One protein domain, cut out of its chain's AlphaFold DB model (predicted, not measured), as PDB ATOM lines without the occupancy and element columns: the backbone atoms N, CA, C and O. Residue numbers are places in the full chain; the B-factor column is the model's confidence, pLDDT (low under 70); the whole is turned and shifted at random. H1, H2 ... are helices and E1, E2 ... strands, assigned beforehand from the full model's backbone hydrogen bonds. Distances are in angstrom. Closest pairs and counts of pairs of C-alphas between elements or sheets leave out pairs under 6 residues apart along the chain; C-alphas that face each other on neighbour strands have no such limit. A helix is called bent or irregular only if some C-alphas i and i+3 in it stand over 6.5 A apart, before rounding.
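AT A GLANCE: This is residues 435 to 470 and 622 to 753 of the 753 residues of the protein "Hypothetical protein" of Adineta steineri (UniProt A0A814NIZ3). A strongly twisted sheet of five strands makes the core, with H4 packed over one face, H2 packed beside its edge strand E4, and part of the unnamed stretch 702 to 717 folded over the opposite face. H1 and H7 lie far out from this body, and residues 748 to 753 stick out. The printed part has 168 residues with seven named helices and five named strands, in the order H1 H2 E1 E2 H3 H4 H5 E3 E4 H6 E5 H7; the mixed sheet runs E4, E3, E1, E2, E5. The class is mixed, helices and strands; the whole is compact, with a radius of gyration of the C-alphas of 16.6 A and spans of 40 by 36 by 34 A.

HOW THE PARTS SIT: H1, residues 445 to 454, is not on the sheet and is apart from H2, residues 457 to 464. The hairpin of E1, residues 629 to 636, and E2, residues 639 to 645, is antiparallel at 152 degrees, with N 632 and O 644 2.8 A apart. H3, residues 653 to 657, only just on the sheet with 5 pairs of C-alphas within 10 A, only grazes it. H4, residues 659 to 672, and H2 are on one face of the sheet, two layers, helices and strands. H5, residues 675 to 678, only grazes the sheet. E3, residues 684 to 691, is antiparallel to E1 at 153 degrees, with N 631 and O 688 2.8 A apart. E4, residues 694 to 701, forms a hairpin with E3, with N 689 and O 696 2.8 A apart. The closest C-alphas of H4 and E4 are Ile 666 and Val 695, 6.7 A; those of H2 and E4 are Tyr 460 and Ile 700, 6.7 A. H6, residues 718 to 721, only grazes the sheet; its Leu 721 and Thr 641 of E2 are their closest C-alphas, 5.8 A. E5, residues 728 to 730, is parallel to E2 at 15 degrees, with N 643 and O 728 2.9 A apart. H7, residues 741 to 752, is not on the sheet. Every O i to N i+4 pair is within hydrogen-bond range in H1, H3 and H4, against 3 of 4 in H2 and 5 of 8 in H7; H5 and H6 are too short for such a pair.

IN THESE COORDINATES: H1 begins at C-alpha 445, (121.645, 5.182, 97.628), and is 14.1 A long. E1 spans 22.7 A, E3 22.4 A, E4 20.8 A, H4 20.0 A and E2 18.5 A. H7, 16.6 A long, ends at C-alpha 752, (90.227, -6.079, 95.408); it is irregular, with C-alphas 742 and 745 8.5 A apart.

THE WHOLE: The two C-alphas farthest apart, Asn 674 and Asn 752, are 46.0 A from each other. Residues 471 to 621 are not printed, and C-alphas 470 and 622 are 14.8 A apart across the cut. The link E4 to H6 is long, 16 residues. The mean pLDDT of the printed part is 76.8; 44 residues are under 70, among them 435 to 449 and 735 to 753.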
ATOM      1  N   LYS A 435     117.016  13.144  78.688       37.38
ATOM      2  CA  LYS A 435     117.932  12.881  79.807       37.38
ATOM      3  C   LYS A 435     118.790  14.120  80.056       37.38
ATOM      4  O   LYS A 435     119.513  14.574  79.171       37.38
ATOM      5  N   PHE A 436     118.720  14.644  81.273       47.72
ATOM      6  CA  PHE A 436     119.505  15.786  81.731       47.72
ATOM      7  C   PHE A 436     120.924  15.383  82.158       47.72
ATOM      8  O   PHE A 436     121.091  14.404  82.877       47.72
ATOM      9  N   ASN A 437     121.926  16.174  81.754       39.91
ATOM     10  CA  ASN A 437     123.342  16.017  82.134       39.91
ATOM     11  C   ASN A 437     123.712  16.717  83.459       39.91
ATOM     12  O   ASN A 437     124.885  16.738  83.825       39.91
ATOM     13  N   GLU A 438     122.755  17.316  84.174       47.66
ATOM     14  CA  GLU A 438     123.035  17.797  85.530       47.66
ATOM     15  C   GLU A 438     123.078  16.614  86.495       47.66
ATOM     16  O   GLU A 438     122.198  15.751  86.409       47.66
ATOM     17  N   PRO A 439     124.062  16.560  87.413       52.44
ATOM     18  CA  PRO A 439     124.089  15.519  88.423       52.44
ATOM     19  C   PRO A 439     122.755  15.523  89.169       52.44
ATOM     20  O   PRO A 439     122.213  16.584  89.498       52.44
ATOM     21  N   LEU A 440     122.218  14.326  89.404       55.72
ATOM     22  CA  LEU A 440     121.142  14.155  90.370       55.72
ATOM     23  C   LEU A 440     121.584  14.843  91.667       55.72
ATOM     24  O   LEU A 440     122.738  14.693  92.081       55.72
ATOM     25  N   LEU A 441     120.677  15.582  92.304       62.12
ATOM     26  CA  LEU A 441     120.896  16.117  93.650       62.12
ATOM     27  C   LEU A 441     121.315  14.995  94.614       62.12
ATOM     28  O   LEU A 441     122.000  15.259  95.598       62.12
ATOM     29  N   CYS A 442     120.954  13.748  94.298       61.97
ATOM     30  CA  CYS A 442     121.461  12.560  94.959       61.97
ATOM     31  C   CYS A 442     121.700  11.405  93.959       61.97
ATOM     32  O   CYS A 442     120.751  10.736  93.545       61.97
ATOM     33  N   PRO A 443     122.957  11.142  93.570       53.44
ATOM     34  CA  PRO A 443     123.288  10.204  92.497       53.44
ATOM     35  C   PRO A 443     123.201   8.723  92.885       53.44
ATOM     36  O   PRO A 443     123.102   7.874  92.000       53.44
ATOM     37  N   ASP A 444     123.228   8.391  94.178       62.91
ATOM     38  CA  ASP A 444     123.253   7.007  94.650       62.91
ATOM     39  C   ASP A 444     122.593   6.826  96.032       62.91
ATOM     40  O   ASP A 444     122.341   7.774  96.780       62.91
ATOM     41  N   SER A 445     122.296   5.568  96.371       56.56
ATOM     42  CA  SER A 445     121.645   5.182  97.628       56.56
ATOM     43  C   SER A 445     122.499   5.449  98.874       56.56
ATOM     44  O   SER A 445     121.956   5.525  99.976       56.56
ATOM     45  N   GLU A 446     123.822   5.549  98.736       66.88
ATOM     46  CA  GLU A 446     124.730   5.830  99.851       66.88
ATOM     47  C   GLU A 446     124.679   7.316 100.214       66.88
ATOM     48  O   GLU A 446     124.497   7.661 101.382       66.88
ATOM     49  N   THR A 447     124.691   8.182  99.202       66.00
ATOM     50  CA  THR A 447     124.445   9.617  99.298       66.00
ATOM     51  C   THR A 447     123.067   9.881  99.896       66.00
ATOM     52  O   THR A 447     122.964  10.670 100.829       66.00
ATOM     53  N   TYR A 448     122.030   9.150  99.471       67.25
ATOM     54  CA  TYR A 448     120.687   9.265 100.054       67.25
ATOM     55  C   TYR A 448     120.687   8.951 101.554       67.25
ATOM     56  O   TYR A 448     120.164   9.724 102.353       67.25
ATOM     57  N   ARG A 449     121.299   7.830 101.963       66.50
ATOM     58  CA  ARG A 449     121.385   7.437 103.381       66.50
ATOM     59  C   ARG A 449     122.190   8.438 104.199       66.50
ATOM     60  O   ARG A 449     121.798   8.768 105.313       66.50
ATOM     61  N   LYS A 450     123.297   8.933 103.646       70.12
ATOM     62  CA  LYS A 450     124.111   9.971 104.276       70.12
ATOM     63  C   LYS A 450     123.301  11.252 104.474       70.12
ATOM     64  O   LYS A 450     123.235  11.746 105.592       70.12
ATOM     65  N   MET A 451     122.619  11.725 103.429       70.75
ATOM     66  CA  MET A 451     121.745  12.896 103.494       70.75
ATOM     67  C   MET A 451     120.626  12.704 104.519       70.75
ATOM     68  O   MET A 451     120.389  13.611 105.305       70.75
ATOM     69  N   MET A 452     119.978  11.536 104.562       71.00
ATOM     70  CA  MET A 452     118.957  11.208 105.567       71.00
ATOM     71  C   MET A 452     119.496  11.287 107.001       71.00
ATOM     72  O   MET A 452     118.815  11.816 107.870       71.00
ATOM     73  N   ASN A 453     120.715  10.795 107.249       69.00
ATOM     74  CA  ASN A 453     121.336  10.822 108.577       69.00
ATOM     75  C   ASN A 453     121.795  12.227 108.998       69.00
ATOM     76  O   ASN A 453     121.778  12.553 110.180       69.00
ATOM     77  N   GLU A 454     122.235  13.048 108.043       71.38
ATOM     78  CA  GLU A 454     122.662  14.437 108.275       71.38
ATOM     79  C   GLU A 454     121.474  15.412 108.339       71.38
ATOM     80  O   GLU A 454     121.602  16.551 108.795       71.38
ATOM     81  N   THR A 455     120.306  14.966 107.885       72.88
ATOM     82  CA  THR A 455     119.077  15.746 107.842       72.88
ATOM     83  C   THR A 455     118.473  15.895 109.241       72.88
ATOM     84  O   THR A 455     118.013  14.937 109.857       72.88
ATOM     85  N   GLN A 456     118.394  17.137 109.716       74.88
ATOM     86  CA  GLN A 456     117.743  17.493 110.978       74.88
ATOM     87  C   GLN A 456     116.235  17.691 110.773       74.88
ATOM     88  O   GLN A 456     115.761  18.821 110.678       74.88
ATOM     89  N   PHE A 457     115.462  16.606 110.681       72.38
ATOM     90  CA  PHE A 457     114.023  16.689 110.387       72.38
ATOM     91  C   PHE A 457     113.227  17.578 111.365       72.38
ATOM     92  O   PHE A 457     112.198  18.134 110.972       72.38
ATOM     93  N   GLU A 458     113.682  17.764 112.611       70.06
ATOM     94  CA  GLU A 458     112.997  18.642 113.572       70.06
ATOM     95  C   GLU A 458     112.996  20.104 113.133       70.06
ATOM     96  O   GLU A 458     111.962  20.773 113.214       70.06
ATOM     97  N   CYS A 459     114.126  20.593 112.604       72.81
ATOM     98  CA  CYS A 459     114.242  21.996 112.215       72.81
ATOM     99  C   CYS A 459     113.263  22.359 111.087       72.81
ATOM    100  O   CYS A 459     112.907  23.523 110.921       72.81
ATOM    101  N   TYR A 460     112.758  21.363 110.352       75.56
ATOM    102  CA  TYR A 460     111.790  21.569 109.276       75.56
ATOM    103  C   TYR A 460     110.418  21.861 109.840       75.56
ATOM    104  O   TYR A 460     109.768  22.808 109.407       75.56
ATOM    105  N   TYR A 461     109.994  21.067 110.824       76.44
ATOM    106  CA  TYR A 461     108.727  21.285 111.506       76.44
ATOM    107  C   TYR A 461     108.728  22.628 112.214       76.44
ATOM    108  O   TYR A 461     107.763  23.375 112.077       76.44
ATOM    109  N   ASP A 462     109.826  22.973 112.882       78.75
ATOM    110  CA  ASP A 462     109.973  24.292 113.487       78.75
ATOM    111  C   ASP A 462     109.929  25.420 112.454       78.75
ATOM    112  O   ASP A 462     109.293  26.448 112.710       78.75
ATOM    113  N   ALA A 463     110.534  25.221 111.278       80.88
ATOM    114  CA  ALA A 463     110.488  26.188 110.187       80.88
ATOM    115  C   ALA A 463     109.060  26.413 109.677       80.88
ATOM    116  O   ALA A 463     108.729  27.544 109.332       80.88
ATOM    117  N   ILE A 464     108.199  25.385 109.670       84.75
ATOM    118  CA  ILE A 464     106.822  25.493 109.153       84.75
ATOM    119  C   ILE A 464     105.732  25.586 110.219       84.75
ATOM    120  O   ILE A 464     104.557  25.667 109.866       84.75
ATOM    121  N   LYS A 465     106.078  25.591 111.509       85.88
ATOM    122  CA  LYS A 465     105.116  25.424 112.613       85.88
ATOM    123  C   LYS A 465     103.942  26.403 112.597       85.88
ATOM    124  O   LYS A 465     102.855  26.057 113.038       85.88
ATOM    125  N   GLN A 466     104.158  27.617 112.092       86.06
ATOM    126  CA  GLN A 466     103.131  28.662 112.015       86.06
ATOM    127  C   GLN A 466     102.182  28.507 110.814       86.06
ATOM    128  O   GLN A 466     101.121  29.120 110.794       86.06
ATOM    129  N   TRP A 467     102.555  27.686 109.828       88.62
ATOM    130  CA  TRP A 467     101.777  27.424 108.615       88.62
ATOM    131  C   TRP A 467     101.355  25.955 108.490       88.62
ATOM    132  O   TRP A 467     100.815  25.559 107.465       88.62
ATOM    133  N   THR A 468     101.614  25.123 109.498       88.50
ATOM    134  CA  THR A 468     101.179  23.721 109.545       88.50
ATOM    135  C   THR A 468     100.058  23.540 110.565       88.50
ATOM    136  O   THR A 468      99.799  24.426 111.381       88.50
ATOM    137  N   PHE A 469      99.373  22.398 110.525       87.81
ATOM    138  CA  PHE A 469      98.366  22.073 111.536       87.81
ATOM    139  C   PHE A 469      99.018  21.924 112.919       87.81
ATOM    140  O   PHE A 469     100.162  21.451 113.000       87.81
ATOM    141  N   PRO A 470      98.309  22.265 114.012       89.62
ATOM    142  CA  PRO A 470      98.828  22.089 115.361       89.62
ATOM    143  C   PRO A 470      99.400  20.682 115.552       89.62
ATOM    144  O   PRO A 470      98.775  19.681 115.201       89.62
ATOM    145  N   ILE A 622      89.225  15.938 108.332       71.25
ATOM    146  CA  ILE A 622      88.508  14.974 107.480       71.25
ATOM    147  C   ILE A 622      87.570  15.667 106.466       71.25
ATOM    148  O   ILE A 622      87.355  15.134 105.386       71.25
ATOM    149  N   ASP A 623      87.028  16.851 106.772       64.69
ATOM    150  CA  ASP A 623      85.955  17.459 105.964       64.69
ATOM    151  C   ASP A 623      86.432  17.981 104.591       64.69
ATOM    152  O   ASP A 623      87.282  18.872 104.506       64.69
ATOM    153  N   ARG A 624      85.841  17.433 103.520       55.09
ATOM    154  CA  ARG A 624      86.070  17.811 102.116       55.09
ATOM    155  C   ARG A 624      85.021  18.778 101.558       55.09
ATOM    156  O   ARG A 624      85.293  19.412 100.539       55.09
ATOM    157  N   GLN A 625      83.862  18.952 102.211       54.09
ATOM    158  CA  GLN A 625      82.801  19.860 101.735       54.09
ATOM    159  C   GLN A 625      83.288  21.318 101.675       54.09
ATOM    160  O   GLN A 625      82.819  22.115 100.863       54.09
ATOM    161  N   ASN A 626      84.304  21.644 102.475       52.22
ATOM    162  CA  ASN A 626      85.008  22.919 102.489       52.22
ATOM    163  C   ASN A 626      86.318  22.874 101.677       52.22
ATOM    164  O   ASN A 626      87.392  23.064 102.236       52.22
ATOM    165  N   LEU A 627      86.222  22.629 100.365       51.31
ATOM    166  CA  LEU A 627      87.286  22.789  99.354       51.31
ATOM    167  C   LEU A 627      88.704  22.477  99.868       51.31
ATOM    168  O   LEU A 627      89.555  23.365  99.929       51.31
ATOM    169  N   LYS A 628      88.933  21.224 100.276       62.50
ATOM    170  CA  LYS A 628      90.259  20.740 100.662       62.50
ATOM    171  C   LYS A 628      90.990  20.268  99.412       62.50
ATOM    172  O   LYS A 628      90.709  19.191  98.896       62.50
ATOM    173  N   SER A 629      91.915  21.081  98.922       74.81
ATOM    174  CA  SER A 629      92.691  20.774  97.720       74.81
ATOM    175  C   SER A 629      94.148  20.532  98.091       74.81
ATOM    176  O   SER A 629      94.790  21.401  98.684       74.81
ATOM    177  N   GLU A 630      94.661  19.346  97.767       86.38
ATOM    178  CA  GLU A 630      96.042  18.963  98.062       86.38
ATOM    179  C   GLU A 630      96.944  19.253  96.863       86.38
ATOM    180  O   GLU A 630      96.669  18.842  95.731       86.38
ATOM    181  N   PHE A 631      98.049  19.942  97.118       92.06
ATOM    182  CA  PHE A 631      99.012  20.330  96.101       92.06
ATOM    183  C   PHE A 631     100.423  19.957  96.501       92.06
ATOM    184  O   PHE A 631     100.748  19.766  97.669       92.06
ATOM    185  N   ARG A 632     101.281  19.925  95.494       93.81
ATOM    186  CA  ARG A 632     102.712  19.784  95.650       93.81
ATOM    187  C   ARG A 632     103.411  20.936  94.949       93.81
ATOM    188  O   ARG A 632     103.236  21.135  93.747       93.81
ATOM    189  N   ALA A 633     104.173  21.700  95.719       94.94
ATOM    190  CA  ALA A 633     104.966  22.827  95.257       94.94
ATOM    191  C   ALA A 633     106.446  22.443  95.190       94.94
ATOM    192  O   ALA A 633     106.984  21.839  96.119       94.94
ATOM    193  N   PHE A 634     107.105  22.819  94.101       94.25
ATOM    194  CA  PHE A 634     108.524  22.568  93.884       94.25
ATOM    195  C   PHE A 634     109.308  23.845  94.131       94.25
ATOM    196  O   PHE A 634     108.983  24.899  93.578       94.25
ATOM    197  N   ILE A 635     110.314  23.735  94.996       92.88
ATOM    198  CA  ILE A 635     111.217  24.819  95.352       92.88
ATOM    199  C   ILE A 635     112.620  24.448  94.884       92.88
ATOM    200  O   ILE A 635     113.151  23.404  95.268       92.88
ATOM    201  N   TYR A 636     113.232  25.318  94.090       90.50
ATOM    202  CA  TYR A 636     114.622  25.184  93.664       90.50
ATOM    203  C   TYR A 636     115.331  26.526  93.793       90.50
ATOM    204  O   TYR A 636     114.785  27.553  93.395       90.50
ATOM    205  N   LYS A 637     116.526  26.540  94.390       88.69
ATOM    206  CA  LYS A 637     117.281  27.759  94.729       88.69
ATOM    207  C   LYS A 637     116.419  28.831  95.417       88.69
ATOM    208  O   LYS A 637     116.502  30.012  95.091       88.69
ATOM    209  N   ARG A 638     115.567  28.408  96.362       89.38
ATOM    210  CA  ARG A 638     114.584  29.240  97.091       89.38
ATOM    211  C   ARG A 638     113.563  29.947  96.190       89.38
ATOM    212  O   ARG A 638     112.980  30.949  96.591       89.38
ATOM    213  N   GLN A 639     113.313  29.423  94.994       90.69
ATOM    214  CA  GLN A 639     112.280  29.911  94.083       90.69
ATOM    215  C   GLN A 639     111.162  28.885  93.957       90.69
ATOM    216  O   GLN A 639     111.420  27.691  93.860       90.69
ATOM    217  N   PHE A 640     109.917  29.357  93.942       93.81
ATOM    218  CA  PHE A 640     108.753  28.529  93.641       93.81
ATOM    219  C   PHE A 640     108.675  28.302  92.128       93.81
ATOM    220  O   PHE A 640     108.313  29.215  91.386       93.81
ATOM    221  N   THR A 641     109.061  27.108  91.678       94.06
ATOM    222  CA  THR A 641     109.287  26.801  90.256       94.06
ATOM    223  C   THR A 641     108.123  26.076  89.598       94.06
ATOM    224  O   THR A 641     107.875  26.279  88.415       94.06
ATOM    225  N   ALA A 642     107.369  25.268  90.343       95.75
ATOM    226  CA  ALA A 642     106.242  24.525  89.786       95.75
ATOM    227  C   ALA A 642     105.201  24.160  90.844       95.75
ATOM    228  O   ALA A 642     105.517  24.038  92.030       95.75
ATOM    229  N   LEU A 643     103.964  23.930  90.405       96.12
ATOM    230  CA  LEU A 643     102.853  23.475  91.238       96.12
ATOM    231  C   LEU A 643     102.096  22.349  90.537       96.12
ATOM    232  O   LEU A 643     101.838  22.419  89.340       96.12
ATOM    233  N   THR A 644     101.687  21.324  91.274       94.44
ATOM    234  CA  THR A 644     100.790  20.277  90.765       94.44
ATOM    235  C   THR A 644      99.729  19.926  91.792       94.44
ATOM    236  O   THR A 644      99.986  20.033  92.991       94.44
ATOM    237  N   GLN A 645      98.562  19.449  91.352       90.50
ATOM    238  CA  GLN A 645      97.694  18.677  92.248       90.50
ATOM    239  C   GLN A 645      98.453  17.451  92.778       90.50
ATOM    240  O   GLN A 645      99.268  16.865  92.057       90.50
ATOM    241  N   TYR A 646      98.210  17.086  94.035       84.25
ATOM    242  CA  TYR A 646      98.935  16.008  94.709       84.25
ATOM    243  C   TYR A 646      98.561  14.626  94.149       84.25
ATOM    244  O   TYR A 646      99.440  13.844  93.787       84.25
ATOM    245  N   ASN A 647      97.260  14.333  94.046       81.69
ATOM    246  CA  ASN A 647      96.760  13.073  93.501       81.69
ATOM    247  C   ASN A 647      96.564  13.199  91.981       81.69
ATOM    248  O   ASN A 647      95.620  13.824  91.513       81.69
ATOM    249  N   GLU A 648      97.459  12.605  91.195       79.44
ATOM    250  CA  GLU A 648      97.440  12.650  89.724       79.44
ATOM    251  C   GLU A 648      96.317  11.814  89.072       79.44
ATOM    252  O   GLU A 648      96.074  11.912  87.866       79.44
ATOM    253  N   TYR A 649      95.620  10.976  89.845       77.88
ATOM    254  CA  TYR A 649      94.588  10.072  89.330       77.88
ATOM    255  C   TYR A 649      93.205  10.707  89.323       77.88
ATOM    256  O   TYR A 649      92.425  10.435  88.410       77.88
ATOM    257  N   ILE A 650      92.928  11.578  90.291       82.00
ATOM    258  CA  ILE A 650      91.613  12.187  90.473       82.00
ATOM    259  C   ILE A 650      91.431  13.347  89.497       82.00
ATOM    260  O   ILE A 650      92.240  14.278  89.442       82.00
ATOM    261  N   LEU A 651      90.348  13.287  88.728       85.56
ATOM    262  CA  LEU A 651      89.814  14.431  88.009       85.56
ATOM    263  C   LEU A 651      88.831  15.153  88.936       85.56
ATOM    264  O   LEU A 651      87.730  14.660  89.178       85.56
ATOM    265  N   ASP A 652      89.219  16.320  89.445       81.75
ATOM    266  CA  ASP A 652      88.357  17.161  90.277       81.75
ATOM    267  C   ASP A 652      87.967  18.426  89.501       81.75
ATOM    268  O   ASP A 652      88.785  19.317  89.257       81.75
ATOM    269  N   LYS A 653      86.693  18.506  89.102       78.81
ATOM    270  CA  LYS A 653      86.157  19.634  88.324       78.81
ATOM    271  C   LYS A 653      86.242  20.954  89.081       78.81
ATOM    272  O   LYS A 653      86.478  21.988  88.462       78.81
ATOM    273  N   ILE A 654      86.121  20.924  90.407       79.25
ATOM    274  CA  ILE A 654      86.207  22.124  91.236       79.25
ATOM    275  C   ILE A 654      87.633  22.693  91.179       79.25
ATOM    276  O   ILE A 654      87.799  23.915  91.121       79.25
ATOM    277  N   LEU A 655      88.661  21.833  91.133       83.88
ATOM    278  CA  LEU A 655      90.050  22.269  90.929       83.88
ATOM    279  C   LEU A 655      90.242  22.938  89.570       83.88
ATOM    280  O   LEU A 655      90.942  23.947  89.489       83.88
ATOM    281  N   ILE A 656      89.618  22.396  88.522       85.00
ATOM    282  CA  ILE A 656      89.690  22.949  87.164       85.00
ATOM    283  C   ILE A 656      89.037  24.327  87.115       85.00
ATOM    284  O   ILE A 656      89.670  25.291  86.687       85.00
ATOM    285  N   GLU A 657      87.809  24.444  87.617       85.31
ATOM    286  CA  GLU A 657      87.057  25.702  87.633       85.31
ATOM    287  C   GLU A 657      87.759  26.798  88.446       85.31
ATOM    288  O   GLU A 657      87.665  27.979  88.113       85.31
ATOM    289  N   LYS A 658      88.480  26.424  89.510       86.44
ATOM    290  CA  LYS A 658      89.147  27.370  90.419       86.44
ATOM    291  C   LYS A 658      90.660  27.459  90.230       86.44
ATOM    292  O   LYS A 658      91.311  28.119  91.044       86.44
ATOM    293  N   LYS A 659      91.223  26.858  89.176       89.00
ATOM    294  CA  LYS A 659      92.673  26.750  88.920       89.00
ATOM    295  C   LYS A 659      93.411  28.073  89.140       89.00
ATOM    296  O   LYS A 659      94.353  28.139  89.928       89.00
ATOM    297  N   ASP A 660      92.944  29.148  88.514       89.88
ATOM    298  CA  ASP A 660      93.608  30.454  88.594       89.88
ATOM    299  C   ASP A 660      93.525  31.072  89.997       89.88
ATOM    300  O   ASP A 660      94.507  31.620  90.504       89.88
ATOM    301  N   SER A 661      92.374  30.941  90.665       88.88
ATOM    302  CA  SER A 661      92.177  31.432  92.035       88.88
ATOM    303  C   SER A 661      93.047  30.676  93.042       88.88
ATOM    304  O   SER A 661      93.591  31.273  93.974       88.88
ATOM    305  N   ILE A 662      93.184  29.363  92.856       90.19
ATOM    306  CA  ILE A 662      94.033  28.488  93.667       90.19
ATOM    307  C   ILE A 662      95.496  28.884  93.491       90.19
ATOM    308  O   ILE A 662      96.188  29.148  94.478       90.19
ATOM    309  N   LEU A 663      95.955  28.980  92.239       92.12
ATOM    310  CA  LEU A 663      97.331  29.349  91.931       92.12
ATOM    311  C   LEU A 663      97.681  30.714  92.518       92.12
ATOM    312  O   LEU A 663      98.749  30.876  93.109       92.12
ATOM    313  N   LYS A 664      96.770  31.684  92.384       91.50
ATOM    314  CA  LYS A 664      96.927  33.010  92.974       91.50
ATOM    315  C   LYS A 664      97.066  32.933  94.495       91.50
ATOM    316  O   LYS A 664      98.028  33.468  95.027       91.50
ATOM    317  N   SER A 665      96.180  32.206  95.177       90.75
ATOM    318  CA  SER A 665      96.217  32.068  96.643       90.75
ATOM    319  C   SER A 665      97.534  31.459  97.139       90.75
ATOM    320  O   SER A 665      98.106  31.924  98.123       90.75
ATOM    321  N   ILE A 666      98.057  30.449  96.435       92.56
ATOM    322  CA  ILE A 666      99.334  29.805  96.777       92.56
ATOM    323  C   ILE A 666     100.524  30.729  96.479       92.56
ATOM    324  O   ILE A 666     101.443  30.819  97.292       92.56
ATOM    325  N   LYS A 667     100.513  31.459  95.357       91.69
ATOM    326  CA  LYS A 667     101.551  32.459  95.056       91.69
ATOM    327  C   LYS A 667     101.567  33.586  96.091       91.69
ATOM    328  O   LYS A 667     102.640  33.915  96.595       91.69
ATOM    329  N   ASP A 668     100.400  34.116  96.448       90.56
ATOM    330  CA  ASP A 668     100.251  35.162  97.463       90.56
ATOM    331  C   ASP A 668     100.768  34.677  98.830       90.56
ATOM    332  O   ASP A 668     101.457  35.419  99.530       90.56
ATOM    333  N   PHE A 669     100.514  33.411  99.183       91.00
ATOM    334  CA  PHE A 669     101.052  32.777 100.389       91.00
ATOM    335  C   PHE A 669     102.590  32.747 100.408       91.00
ATOM    336  O   PHE A 669     103.195  33.181 101.387       91.00
ATOM    337  N   PHE A 670     103.239  32.309  99.322       89.31
ATOM    338  CA  PHE A 670     104.707  32.304  99.245       89.31
ATOM    339  C   PHE A 670     105.316  33.713  99.285       89.31
ATOM    340  O   PHE A 670     106.390  33.889  99.862       89.31
ATOM    341  N   GLN A 671     104.641  34.710  98.704       84.00
ATOM    342  CA  GLN A 671     105.118  36.097  98.656       84.00
ATOM    343  C   GLN A 671     104.962  36.834  99.990       84.00
ATOM    344  O   GLN A 671     105.896  37.486 100.449       84.00
ATOM    345  N   LYS A 672     103.787  36.747 100.622       77.56
ATOM    346  CA  LYS A 672     103.448  37.529 101.821       77.56
ATOM    347  C   LYS A 672     104.276  37.136 103.043       77.56
ATOM    348  O   LYS A 672     104.597  37.973 103.881       77.56
ATOM    349  N   GLU A 673     104.610  35.858 103.142       67.44
ATOM    350  CA  GLU A 673     105.146  35.259 104.362       67.44
ATOM    351  C   GLU A 673     106.683  35.174 104.375       67.44
ATOM    352  O   GLU A 673     107.275  34.742 105.369       67.44
ATOM    353  N   ASN A 674     107.334  35.572 103.271       74.44
ATOM    354  CA  ASN A 674     108.766  35.379 103.016       74.44
ATOM    355  C   ASN A 674     109.233  33.952 103.383       74.44
ATOM    356  O   ASN A 674     110.306  33.715 103.940       74.44
ATOM    357  N   LEU A 675     108.341  32.990 103.129       80.75
ATOM    358  CA  LEU A 675     108.414  31.616 103.610       80.75
ATOM    359  C   LEU A 675     109.688  30.922 103.123       80.75
ATOM    360  O   LEU A 675     110.344  30.215 103.886       80.75
ATOM    361  N   LEU A 676     110.054  31.156 101.860       83.56
ATOM    362  CA  LEU A 676     111.196  30.510 101.213       83.56
ATOM    363  C   LEU A 676     112.542  30.923 101.816       83.56
ATOM    364  O   LEU A 676     113.509  30.184 101.662       83.56
ATOM    365  N   GLU A 677     112.620  32.044 102.539       83.19
ATOM    366  CA  GLU A 677     113.814  32.419 103.309       83.19
ATOM    367  C   GLU A 677     113.888  31.705 104.663       83.19
ATOM    368  O   GLU A 677     114.978  31.470 105.180       83.19
ATOM    369  N   ARG A 678     112.741  31.314 105.233       79.75
ATOM    370  CA  ARG A 678     112.677  30.624 106.534       79.75
ATOM    371  C   ARG A 678     112.855  29.113 106.426       79.75
ATOM    372  O   ARG A 678     113.194  28.473 107.418       79.75
ATOM    373  N   ILE A 679     112.632  28.541 105.244       81.38
ATOM    374  CA  ILE A 679     112.891  27.122 104.987       81.38
ATOM    375  C   ILE A 679     114.417  26.896 104.937       81.38
ATOM    376  O   ILE A 679     115.126  27.643 104.257       81.38
ATOM    377  N   PRO A 680     114.954  25.881 105.638       76.12
ATOM    378  CA  PRO A 680     116.398  25.660 105.720       76.12
ATOM    379  C   PRO A 680     117.048  25.213 104.399       76.12
ATOM    380  O   PRO A 680     118.238  25.452 104.212       76.12
ATOM    381  N   TYR A 681     116.289  24.630 103.462       78.25
ATOM    382  CA  TYR A 681     116.806  24.177 102.163       78.25
ATOM    383  C   TYR A 681     116.533  25.159 101.047       78.25
ATOM    384  O   TYR A 681     115.444  25.709 100.912       78.25
ATOM    385  N   GLU A 682     117.524  25.270 100.173       83.38
ATOM    386  CA  GLU A 682     117.364  25.945  98.896       83.38
ATOM    387  C   GLU A 682     116.529  25.118  97.913       83.38
ATOM    388  O   GLU A 682     115.845  25.692  97.070       83.38
ATOM    389  N   ASN A 683     116.549  23.787  98.042       87.44
ATOM    390  CA  ASN A 683     115.842  22.860  97.162       87.44
ATOM    391  C   ASN A 683     114.975  21.917  97.997       87.44
ATOM    392  O   ASN A 683     115.495  21.189  98.840       87.44
ATOM    393  N   CYS A 684     113.666  21.918  97.775       89.12
ATOM    394  CA  CYS A 684     112.745  21.024  98.470       89.12
ATOM    395  C   CYS A 684     111.413  20.903  97.727       89.12
ATOM    396  O   CYS A 684     111.078  21.703  96.856       89.12
ATOM    397  N   VAL A 685     110.619  19.918  98.125       91.56
ATOM    398  CA  VAL A 685     109.224  19.781  97.712       91.56
ATOM    399  C   VAL A 685     108.330  20.021  98.921       91.56
ATOM    400  O   VAL A 685     108.590  19.481  99.994       91.56
ATOM    401  N   LEU A 686     107.294  20.840  98.758       91.81
ATOM    402  CA  LEU A 686     106.324  21.151  99.804       91.81
ATOM    403  C   LEU A 686     104.973  20.536  99.461       91.81
ATOM    404  O   LEU A 686     104.410  20.835  98.407       91.81
ATOM    405  N   ASP A 687     104.432  19.732 100.370       90.75
ATOM    406  CA  ASP A 687     103.053  19.260 100.275       90.75
ATOM    407  C   ASP A 687     102.144  20.263 100.981       90.75
ATOM    408  O   ASP A 687     102.340  20.582 102.157       90.75
ATOM    409  N   LEU A 688     101.164  20.778 100.248       91.75
ATOM    410  CA  LEU A 688     100.292  21.870 100.653       91.75
ATOM    411  C   LEU A 688      98.840  21.402 100.694       91.75
ATOM    412  O   LEU A 688      98.413  20.605  99.862       91.75
ATOM    413  N   ILE A 689      98.066  21.960 101.616       88.69
ATOM    414  CA  ILE A 689      96.613  21.813 101.655       88.69
ATOM    415  C   ILE A 689      95.997  23.205 101.672       88.69
ATOM    416  O   ILE A 689      96.342  24.034 102.510       88.69
ATOM    417  N   LEU A 690      95.074  23.458 100.750       87.19
ATOM    418  CA  LEU A 690      94.254  24.664 100.733       87.19
ATOM    419  C   LEU A 690      92.907  24.352 101.393       87.19
ATOM    420  O   LEU A 690      92.251  23.408 100.968       87.19
ATOM    421  N   ILE A 691      92.502  25.125 102.406       83.88
ATOM    422  CA  ILE A 691      91.182  25.042 103.063       83.88
ATOM    423  C   ILE A 691      90.625  26.461 103.173       83.88
ATOM    424  O   ILE A 691      91.275  27.315 103.768       83.88
ATOM    425  N   GLN A 692      89.439  26.731 102.615       76.62
ATOM    426  CA  GLN A 692      88.775  28.050 102.699       76.62
ATOM    427  C   GLN A 692      89.717  29.242 102.381       76.62
ATOM    428  O   GLN A 692      89.740  30.242 103.094       76.62
ATOM    429  N   ASN A 693      90.512  29.131 101.306       75.44
ATOM    430  CA  ASN A 693      91.550  30.089 100.871       75.44
ATOM    431  C   ASN A 693      92.780  30.246 101.790       75.44
ATOM    432  O   ASN A 693      93.647  31.070 101.505       75.44
ATOM    433  N   GLN A 694      92.907  29.447 102.845       85.00
ATOM    434  CA  GLN A 694      94.104  29.394 103.675       85.00
ATOM    435  C   GLN A 694      94.992  28.215 103.268       85.00
ATOM    436  O   GLN A 694      94.521  27.085 103.144       85.00
ATOM    437  N   VAL A 695      96.280  28.487 103.048       89.81
ATOM    438  CA  VAL A 695      97.285  27.479 102.683       89.81
ATOM    439  C   VAL A 695      97.963  26.957 103.944       89.81
ATOM    440  O   VAL A 695      98.461  27.735 104.757       89.81
ATOM    441  N   TYR A 696      98.008  25.636 104.069       89.56
ATOM    442  CA  TYR A 696      98.711  24.912 105.117       89.56
ATOM    443  C   TYR A 696      99.825  24.064 104.506       89.56
ATOM    444  O   TYR A 696      99.618  23.395 103.495       89.56
ATOM    445  N   ILE A 697     100.997  24.041 105.135       89.62
ATOM    446  CA  ILE A 697     102.114  23.173 104.754       89.62
ATOM    447  C   ILE A 697     102.017  21.888 105.567       89.62
ATOM    448  O   ILE A 697     102.083  21.903 106.797       89.62
ATOM    449  N   CYS A 698     101.875  20.758 104.890       84.12
ATOM    450  CA  CYS A 698     101.811  19.450 105.529       84.12
ATOM    451  C   CYS A 698     103.189  18.826 105.696       84.12
ATOM    452  O   CYS A 698     103.480  18.255 106.748       84.12
ATOM    453  N   GLU A 699     104.034  18.917 104.680       83.50
ATOM    454  CA  GLU A 699     105.324  18.238 104.671       83.50
ATOM    455  C   GLU A 699     106.341  19.048 103.874       83.50
ATOM    456  O   GLU A 699     106.019  19.591 102.819       83.50
ATOM    457  N   ILE A 700     107.569  19.108 104.394       86.31
ATOM    458  CA  ILE A 700     108.747  19.498 103.626       86.31
ATOM    459  C   ILE A 700     109.500  18.215 103.316       86.31
ATOM    460  O   ILE A 700     109.926  17.510 104.231       86.31
ATOM    461  N   ASN A 701     109.702  17.943 102.036       84.44
ATOM    462  CA  ASN A 701     110.625  16.925 101.587       84.44
ATOM    463  C   ASN A 701     111.920  17.605 101.104       84.44
ATOM    464  O   ASN A 701     111.934  18.171 100.005       84.44
ATOM    465  N   PRO A 702     113.006  17.579 101.902       78.31
ATOM    466  CA  PRO A 702     114.290  18.169 101.511       78.31
ATOM    467  C   PRO A 702     114.983  17.374 100.392       78.31
ATOM    468  O   PRO A 702     115.920  17.857  99.765       78.31
ATOM    469  N   LEU A 703     114.514  16.157 100.109       77.81
ATOM    470  CA  LEU A 703     115.045  15.259  99.094       77.81
ATOM    471  C   LEU A 703     114.183  15.343  97.832       77.81
ATOM    472  O   LEU A 703     113.554  14.364  97.434       77.81
ATOM    473  N   ALA A 704     114.137  16.538  97.227       74.88
ATOM    474  CA  ALA A 704     113.202  16.891  96.155       74.88
ATOM    475  C   ALA A 704     113.071  15.800  95.072       74.88
ATOM    476  O   ALA A 704     111.958  15.371  94.778       74.88
ATOM    477  N   GLU A 705     114.190  15.275  94.564       74.88
ATOM    478  CA  GLU A 705     114.225  14.242  93.511       74.88
ATOM    479  C   GLU A 705     113.612  12.887  93.895       74.88
ATOM    480  O   GLU A 705     113.204  12.126  93.019       74.88
ATOM    481  N   PHE A 706     113.513  12.582  95.188       71.69
ATOM    482  CA  PHE A 706     112.873  11.361  95.686       71.69
ATOM    483  C   PHE A 706     111.442  11.596  96.166       71.69
ATOM    484  O   PHE A 706     110.748  10.649  96.549       71.69
ATOM    485  N   ALA A 707     110.979  12.847  96.161       73.44
ATOM    486  CA  ALA A 707     109.570  13.137  96.329       73.44
ATOM    487  C   ALA A 707     108.814  12.698  95.070       73.44
ATOM    488  O   ALA A 707     109.288  12.876  93.946       73.44
ATOM    489  N   GLY A 708     107.606  12.157  95.249       70.81
ATOM    490  CA  GLY A 708     106.711  11.929  94.117       70.81
ATOM    491  C   GLY A 708     106.442  13.244  93.383       70.81
ATOM    492  O   GLY A 708     106.432  14.313  93.989       70.81
ATOM    493  N   THR A 709     106.185  13.193  92.087       80.19
ATOM    494  CA  THR A 709     106.122  14.408  91.267       80.19
ATOM    495  C   THR A 709     104.711  14.869  90.920       80.19
ATOM    496  O   THR A 709     104.564  15.884  90.246       80.19
ATOM    497  N   GLY A 710     103.671  14.176  91.400       84.88
ATOM    498  CA  GLY A 710     102.300  14.417  90.940       84.88
ATOM    499  C   GLY A 710     102.250  14.295  89.415       84.88
ATOM    500  O   GLY A 710     102.871  13.397  88.865       84.88
ATOM    501  N   LEU A 711     101.635  15.261  88.731       85.31
ATOM    502  CA  LEU A 711     101.548  15.295  87.262       85.31
ATOM    503  C   LEU A 711     102.860  15.671  86.545       85.31
ATOM    504  O   LEU A 711     102.888  15.768  85.314       85.31
ATOM    505  N   PHE A 712     103.936  15.937  87.284       85.69
ATOM    506  CA  PHE A 712     105.272  16.093  86.713       85.69
ATOM    507  C   PHE A 712     106.033  14.765  86.728       85.69
ATOM    508  O   PHE A 712     105.644  13.798  87.372       85.69
ATOM    509  N   SER A 713     107.178  14.725  86.063       79.31
ATOM    510  CA  SER A 713     108.179  13.670  86.162       79.31
ATOM    511  C   SER A 713     109.562  14.298  86.275       79.31
ATOM    512  O   SER A 713     109.925  15.124  85.442       79.31
ATOM    513  N   TRP A 714     110.381  13.854  87.237       75.12
ATOM    514  CA  TRP A 714     111.778  14.303  87.362       75.12
ATOM    515  C   TRP A 714     112.608  14.053  86.102       75.12
ATOM    516  O   TRP A 714     113.608  14.733  85.889       75.12
ATOM    517  N   LEU A 715     112.191  13.095  85.269       63.19
ATOM    518  CA  LEU A 715     112.829  12.807  83.993       63.19
ATOM    519  C   LEU A 715     112.395  13.792  82.899       63.19
ATOM    520  O   LEU A 715     113.243  14.294  82.174       63.19
ATOM    521  N   ASN A 716     111.095  14.076  82.776       67.62
ATOM    522  CA  ASN A 716     110.565  14.847  81.641       67.62
ATOM    523  C   ASN A 716     110.509  16.351  81.909       67.62
ATOM    524  O   ASN A 716     110.687  17.152  81.000       67.62
ATOM    525  N   ASP A 717     110.254  16.730  83.156       82.12
ATOM    526  CA  ASP A 717     109.901  18.096  83.542       82.12
ATOM    527  C   ASP A 717     111.005  18.772  84.342       82.12
ATOM    528  O   ASP A 717     110.801  19.825  84.941       82.12
ATOM    529  N   ARG A 718     112.203  18.183  84.347       82.06
ATOM    530  CA  ARG A 718     113.337  18.651  85.145       82.06
ATOM    531  C   ARG A 718     113.632  20.136  84.932       82.06
ATOM    532  O   ARG A 718     113.928  20.826  85.894       82.06
ATOM    533  N   LYS A 719     113.494  20.653  83.705       80.25
ATOM    534  CA  LYS A 719     113.655  22.089  83.403       80.25
ATOM    535  C   LYS A 719     112.689  22.968  84.189       80.25
ATOM    536  O   LYS A 719     113.113  23.971  84.747       80.25
ATOM    537  N   ILE A 720     111.420  22.583  84.234       88.38
ATOM    538  CA  ILE A 720     110.382  23.292  84.981       88.38
ATOM    539  C   ILE A 720     110.671  23.174  86.476       88.38
ATOM    540  O   ILE A 720     110.745  24.181  87.171       88.38
ATOM    541  N   LEU A 721     110.934  21.955  86.960       89.44
ATOM    542  CA  LEU A 721     111.180  21.701  88.382       89.44
ATOM    543  C   LEU A 721     112.426  22.440  88.907       89.44
ATOM    544  O   LEU A 721     112.416  22.922  90.038       89.44
ATOM    545  N   LEU A 722     113.464  22.589  88.077       86.31
ATOM    546  CA  LEU A 722     114.698  23.320  88.389       86.31
ATOM    547  C   LEU A 722     114.655  24.810  87.991       86.31
ATOM    548  O   LEU A 722     115.678  25.488  88.041       86.31
ATOM    549  N   GLY A 723     113.501  25.342  87.579       85.25
ATOM    550  CA  GLY A 723     113.346  26.770  87.264       85.25
ATOM    551  C   GLY A 723     114.114  27.250  86.025       85.25
ATOM    552  O   GLY A 723     114.310  28.449  85.848       85.25
ATOM    553  N   TYR A 724     114.549  26.336  85.153       81.56
ATOM    554  CA  TYR A 724     115.140  26.653  83.845       81.56
ATOM    555  C   TYR A 724     114.093  26.979  82.774       81.56
ATOM    556  O   TYR A 724     114.436  27.438  81.685       81.56
ATOM    557  N   GLN A 725     112.826  26.712  83.067       83.62
ATOM    558  CA  GLN A 725     111.672  27.102  82.268       83.62
ATOM    559  C   GLN A 725     110.716  27.942  83.109       83.62
ATOM    560  O   GLN A 725     110.860  28.045  84.329       83.62
ATOM    561  N   GLU A 726     109.753  28.565  82.434       86.44
ATOM    562  CA  GLU A 726     108.705  29.312  83.114       86.44
ATOM    563  C   GLU A 726     107.923  28.416  84.074       86.44
ATOM    564  O   GLU A 726     107.742  27.218  83.844       86.44
ATOM    565  N   PHE A 727     107.458  29.037  85.156       93.81
ATOM    566  CA  PHE A 727     106.638  28.385  86.161       93.81
ATOM    567  C   PHE A 727     105.436  27.685  85.523       93.81
ATOM    568  O   PHE A 727     104.683  28.307  84.772       93.81
ATOM    569  N   GLU A 728     105.187  26.435  85.914       93.12
ATOM    570  CA  GLU A 728     104.032  25.679  85.434       93.12
ATOM    571  C   GLU A 728     103.137  25.211  86.587       93.12
ATOM    572  O   GLU A 728     103.613  24.727  87.618       93.12
ATOM    573  N   PHE A 729     101.817  25.331  86.392       94.50
ATOM    574  CA  PHE A 729     100.806  24.736  87.262       94.50
ATOM    575  C   PHE A 729     100.027  23.646  86.525       94.50
ATOM    576  O   PHE A 729      99.248  23.943  85.614       94.50
ATOM    577  N   ARG A 730     100.198  22.392  86.959       91.94
ATOM    578  CA  ARG A 730      99.510  21.230  86.390       91.94
ATOM    579  C   ARG A 730      98.377  20.731  87.279       91.94
ATOM    580  O   ARG A 730      98.551  20.458  88.464       91.94
ATOM    581  N   ILE A 731      97.219  20.551  86.663       90.75
ATOM    582  CA  ILE A 731      96.079  19.824  87.218       90.75
ATOM    583  C   ILE A 731      95.578  18.851  86.157       90.75
ATOM    584  O   ILE A 731      95.896  18.991  84.975       90.75
ATOM    585  N   LYS A 732      94.817  17.847  86.573       86.31
ATOM    586  CA  LYS A 732      94.221  16.897  85.648       86.31
ATOM    587  C   LYS A 732      93.007  17.547  85.011       86.31
ATOM    588  O   LYS A 732      92.085  17.931  85.716       86.31
ATOM    589  N   GLU A 733      93.024  17.678  83.688       82.81
ATOM    590  CA  GLU A 733      91.968  18.388  82.952       82.81
ATOM    591  C   GLU A 733      91.020  17.443  82.201       82.81
ATOM    592  O   GLU A 733      89.908  17.840  81.876       82.81
ATOM    593  N   ASN A 734      91.417  16.184  81.961       78.50
ATOM    594  CA  ASN A 734      90.605  15.189  81.252       78.50
ATOM    595  C   ASN A 734      90.753  13.785  81.860       78.50
ATOM    596  O   ASN A 734      91.798  13.438  82.420       78.50
ATOM    597  N   GLU A 735      89.726  12.949  81.693       69.38
ATOM    598  CA  GLU A 735      89.826  11.510  81.947       69.38
ATOM    599  C   GLU A 735      90.645  10.861  80.821       69.38
ATOM    600  O   GLU A 735      90.272  10.918  79.650       69.38
ATOM    601  N   THR A 736      91.786  10.259  81.148       57.09
ATOM    602  CA  THR A 736      92.574   9.469  80.195       57.09
ATOM    603  C   THR A 736      92.251   7.984  80.371       57.09
ATOM    604  O   THR A 736      92.206   7.476  81.492       57.09
ATOM    605  N   ASN A 737      92.049   7.255  79.264       44.97
ATOM    606  CA  ASN A 737      91.959   5.783  79.290       44.97
ATOM    607  C   ASN A 737      93.325   5.123  79.537       44.97
ATOM    608  O   ASN A 737      93.398   3.967  79.949       44.97
ATOM    609  N   GLU A 738      94.400   5.872  79.312       42.31
ATOM    610  CA  GLU A 738      95.780   5.454  79.501       42.31
ATOM    611  C   GLU A 738      96.270   5.963  80.857       42.31
ATOM    612  O   GLU A 738      96.505   7.157  81.057       42.31
ATOM    613  N   TYR A 739      96.403   5.042  81.804       47.25
ATOM    614  CA  TYR A 739      97.244   5.233  82.976       47.25
ATOM    615  C   TYR A 739      98.486   4.378  82.759       47.25
ATOM    616  O   TYR A 739      98.364   3.207  82.401       47.25
ATOM    617  N   SER A 740      99.678   4.939  82.961       41.81
ATOM    618  CA  SER A 740     100.898   4.134  83.006       41.81
ATOM    619  C   SER A 740     100.773   3.098  84.128       41.81
ATOM    620  O   SER A 740     100.446   3.472  85.254       41.81
ATOM    621  N   GLU A 741     101.077   1.828  83.851       37.91
ATOM    622  CA  GLU A 741     101.005   0.677  84.780       37.91
ATOM    623  C   GLU A 741     101.840   0.811  86.075       37.91
ATOM    624  O   GLU A 741     101.836  -0.083  86.920       37.91
ATOM    625  N   ALA A 742     102.516   1.943  86.293       39.34
ATOM    626  CA  ALA A 742     103.295   2.232  87.492       39.34
ATOM    627  C   ALA A 742     102.477   2.245  88.802       39.34
ATOM    628  O   ALA A 742     103.078   2.213  89.869       39.34
ATOM    629  N   ASN A 743     101.138   2.234  88.759       46.81
ATOM    630  CA  ASN A 743     100.302   2.162  89.962       46.81
ATOM    631  C   ASN A 743      99.231   1.068  89.901       46.81
ATOM    632  O   ASN A 743      98.039   1.293  90.128       46.81
ATOM    633  N   ASN A 744      99.698  -0.167  89.704       48.12
ATOM    634  CA  ASN A 744      98.914  -1.370  89.971       48.12
ATOM    635  C   ASN A 744      98.334  -1.411  91.394       48.12
ATOM    636  O   ASN A 744      97.315  -2.051  91.579       48.12
ATOM    637  N   GLN A 745      98.902  -0.728  92.396       53.72
ATOM    638  CA  GLN A 745      98.376  -0.794  93.766       53.72
ATOM    639  C   GLN A 745      96.996  -0.143  93.914       53.72
ATOM    640  O   GLN A 745      96.096  -0.809  94.404       53.72
ATOM    641  N   TRP A 746      96.779   1.095  93.451       52.97
ATOM    642  CA  TRP A 746      95.477   1.779  93.583       52.97
ATOM    643  C   TRP A 746      94.382   1.125  92.736       52.97
ATOM    644  O   TRP A 746      93.276   0.918  93.224       52.97
ATOM    645  N   LEU A 747      94.697   0.701  91.508       54.75
ATOM    646  CA  LEU A 747      93.742  -0.033  90.669       54.75
ATOM    647  C   LEU A 747      93.509  -1.465  91.163       54.75
ATOM    648  O   LEU A 747      92.377  -1.933  91.142       54.75
ATOM    649  N   SER A 748      94.540  -2.156  91.663       59.31
ATOM    650  CA  SER A 748      94.363  -3.447  92.334       59.31
ATOM    651  C   SER A 748      93.559  -3.297  93.616       59.31
ATOM    652  O   SER A 748      92.788  -4.194  93.908       59.31
ATOM    653  N   LEU A 749      93.690  -2.197  94.361       60.06
ATOM    654  CA  LEU A 749      92.874  -1.920  95.543       60.06
ATOM    655  C   LEU A 749      91.412  -1.740  95.164       60.06
ATOM    656  O   LEU A 749      90.583  -2.436  95.734       60.06
ATOM    657  N   ILE A 750      91.111  -0.901  94.165       60.16
ATOM    658  CA  ILE A 750      89.744  -0.767  93.632       60.16
ATOM    659  C   ILE A 750      89.204  -2.130  93.186       60.16
ATOM    660  O   ILE A 750      88.069  -2.453  93.491       60.16
ATOM    661  N   ASN A 751      90.014  -2.946  92.506       60.72
ATOM    662  CA  ASN A 751      89.587  -4.269  92.040       60.72
ATOM    663  C   ASN A 751      89.486  -5.324  93.162       60.72
ATOM    664  O   ASN A 751      88.806  -6.332  92.984       60.72
ATOM    665  N   ASN A 752      90.210  -5.150  94.273       61.12
ATOM    666  CA  ASN A 752      90.227  -6.079  95.408       61.12
ATOM    667  C   ASN A 752      89.091  -5.809  96.408       61.12
ATOM    668  O   ASN A 752      88.702  -6.737  97.121       61.12
ATOM    669  N   PHE A 753      88.621  -4.563  96.519       54.69
ATOM    670  CA  PHE A 753      87.504  -4.165  97.383       54.69
ATOM    671  C   PHE A 753      86.163  -4.346  96.678       54.69
ATOM    672  O   PHE A 753      85.215  -4.804  97.371       54.69
TER     673      PHE A 753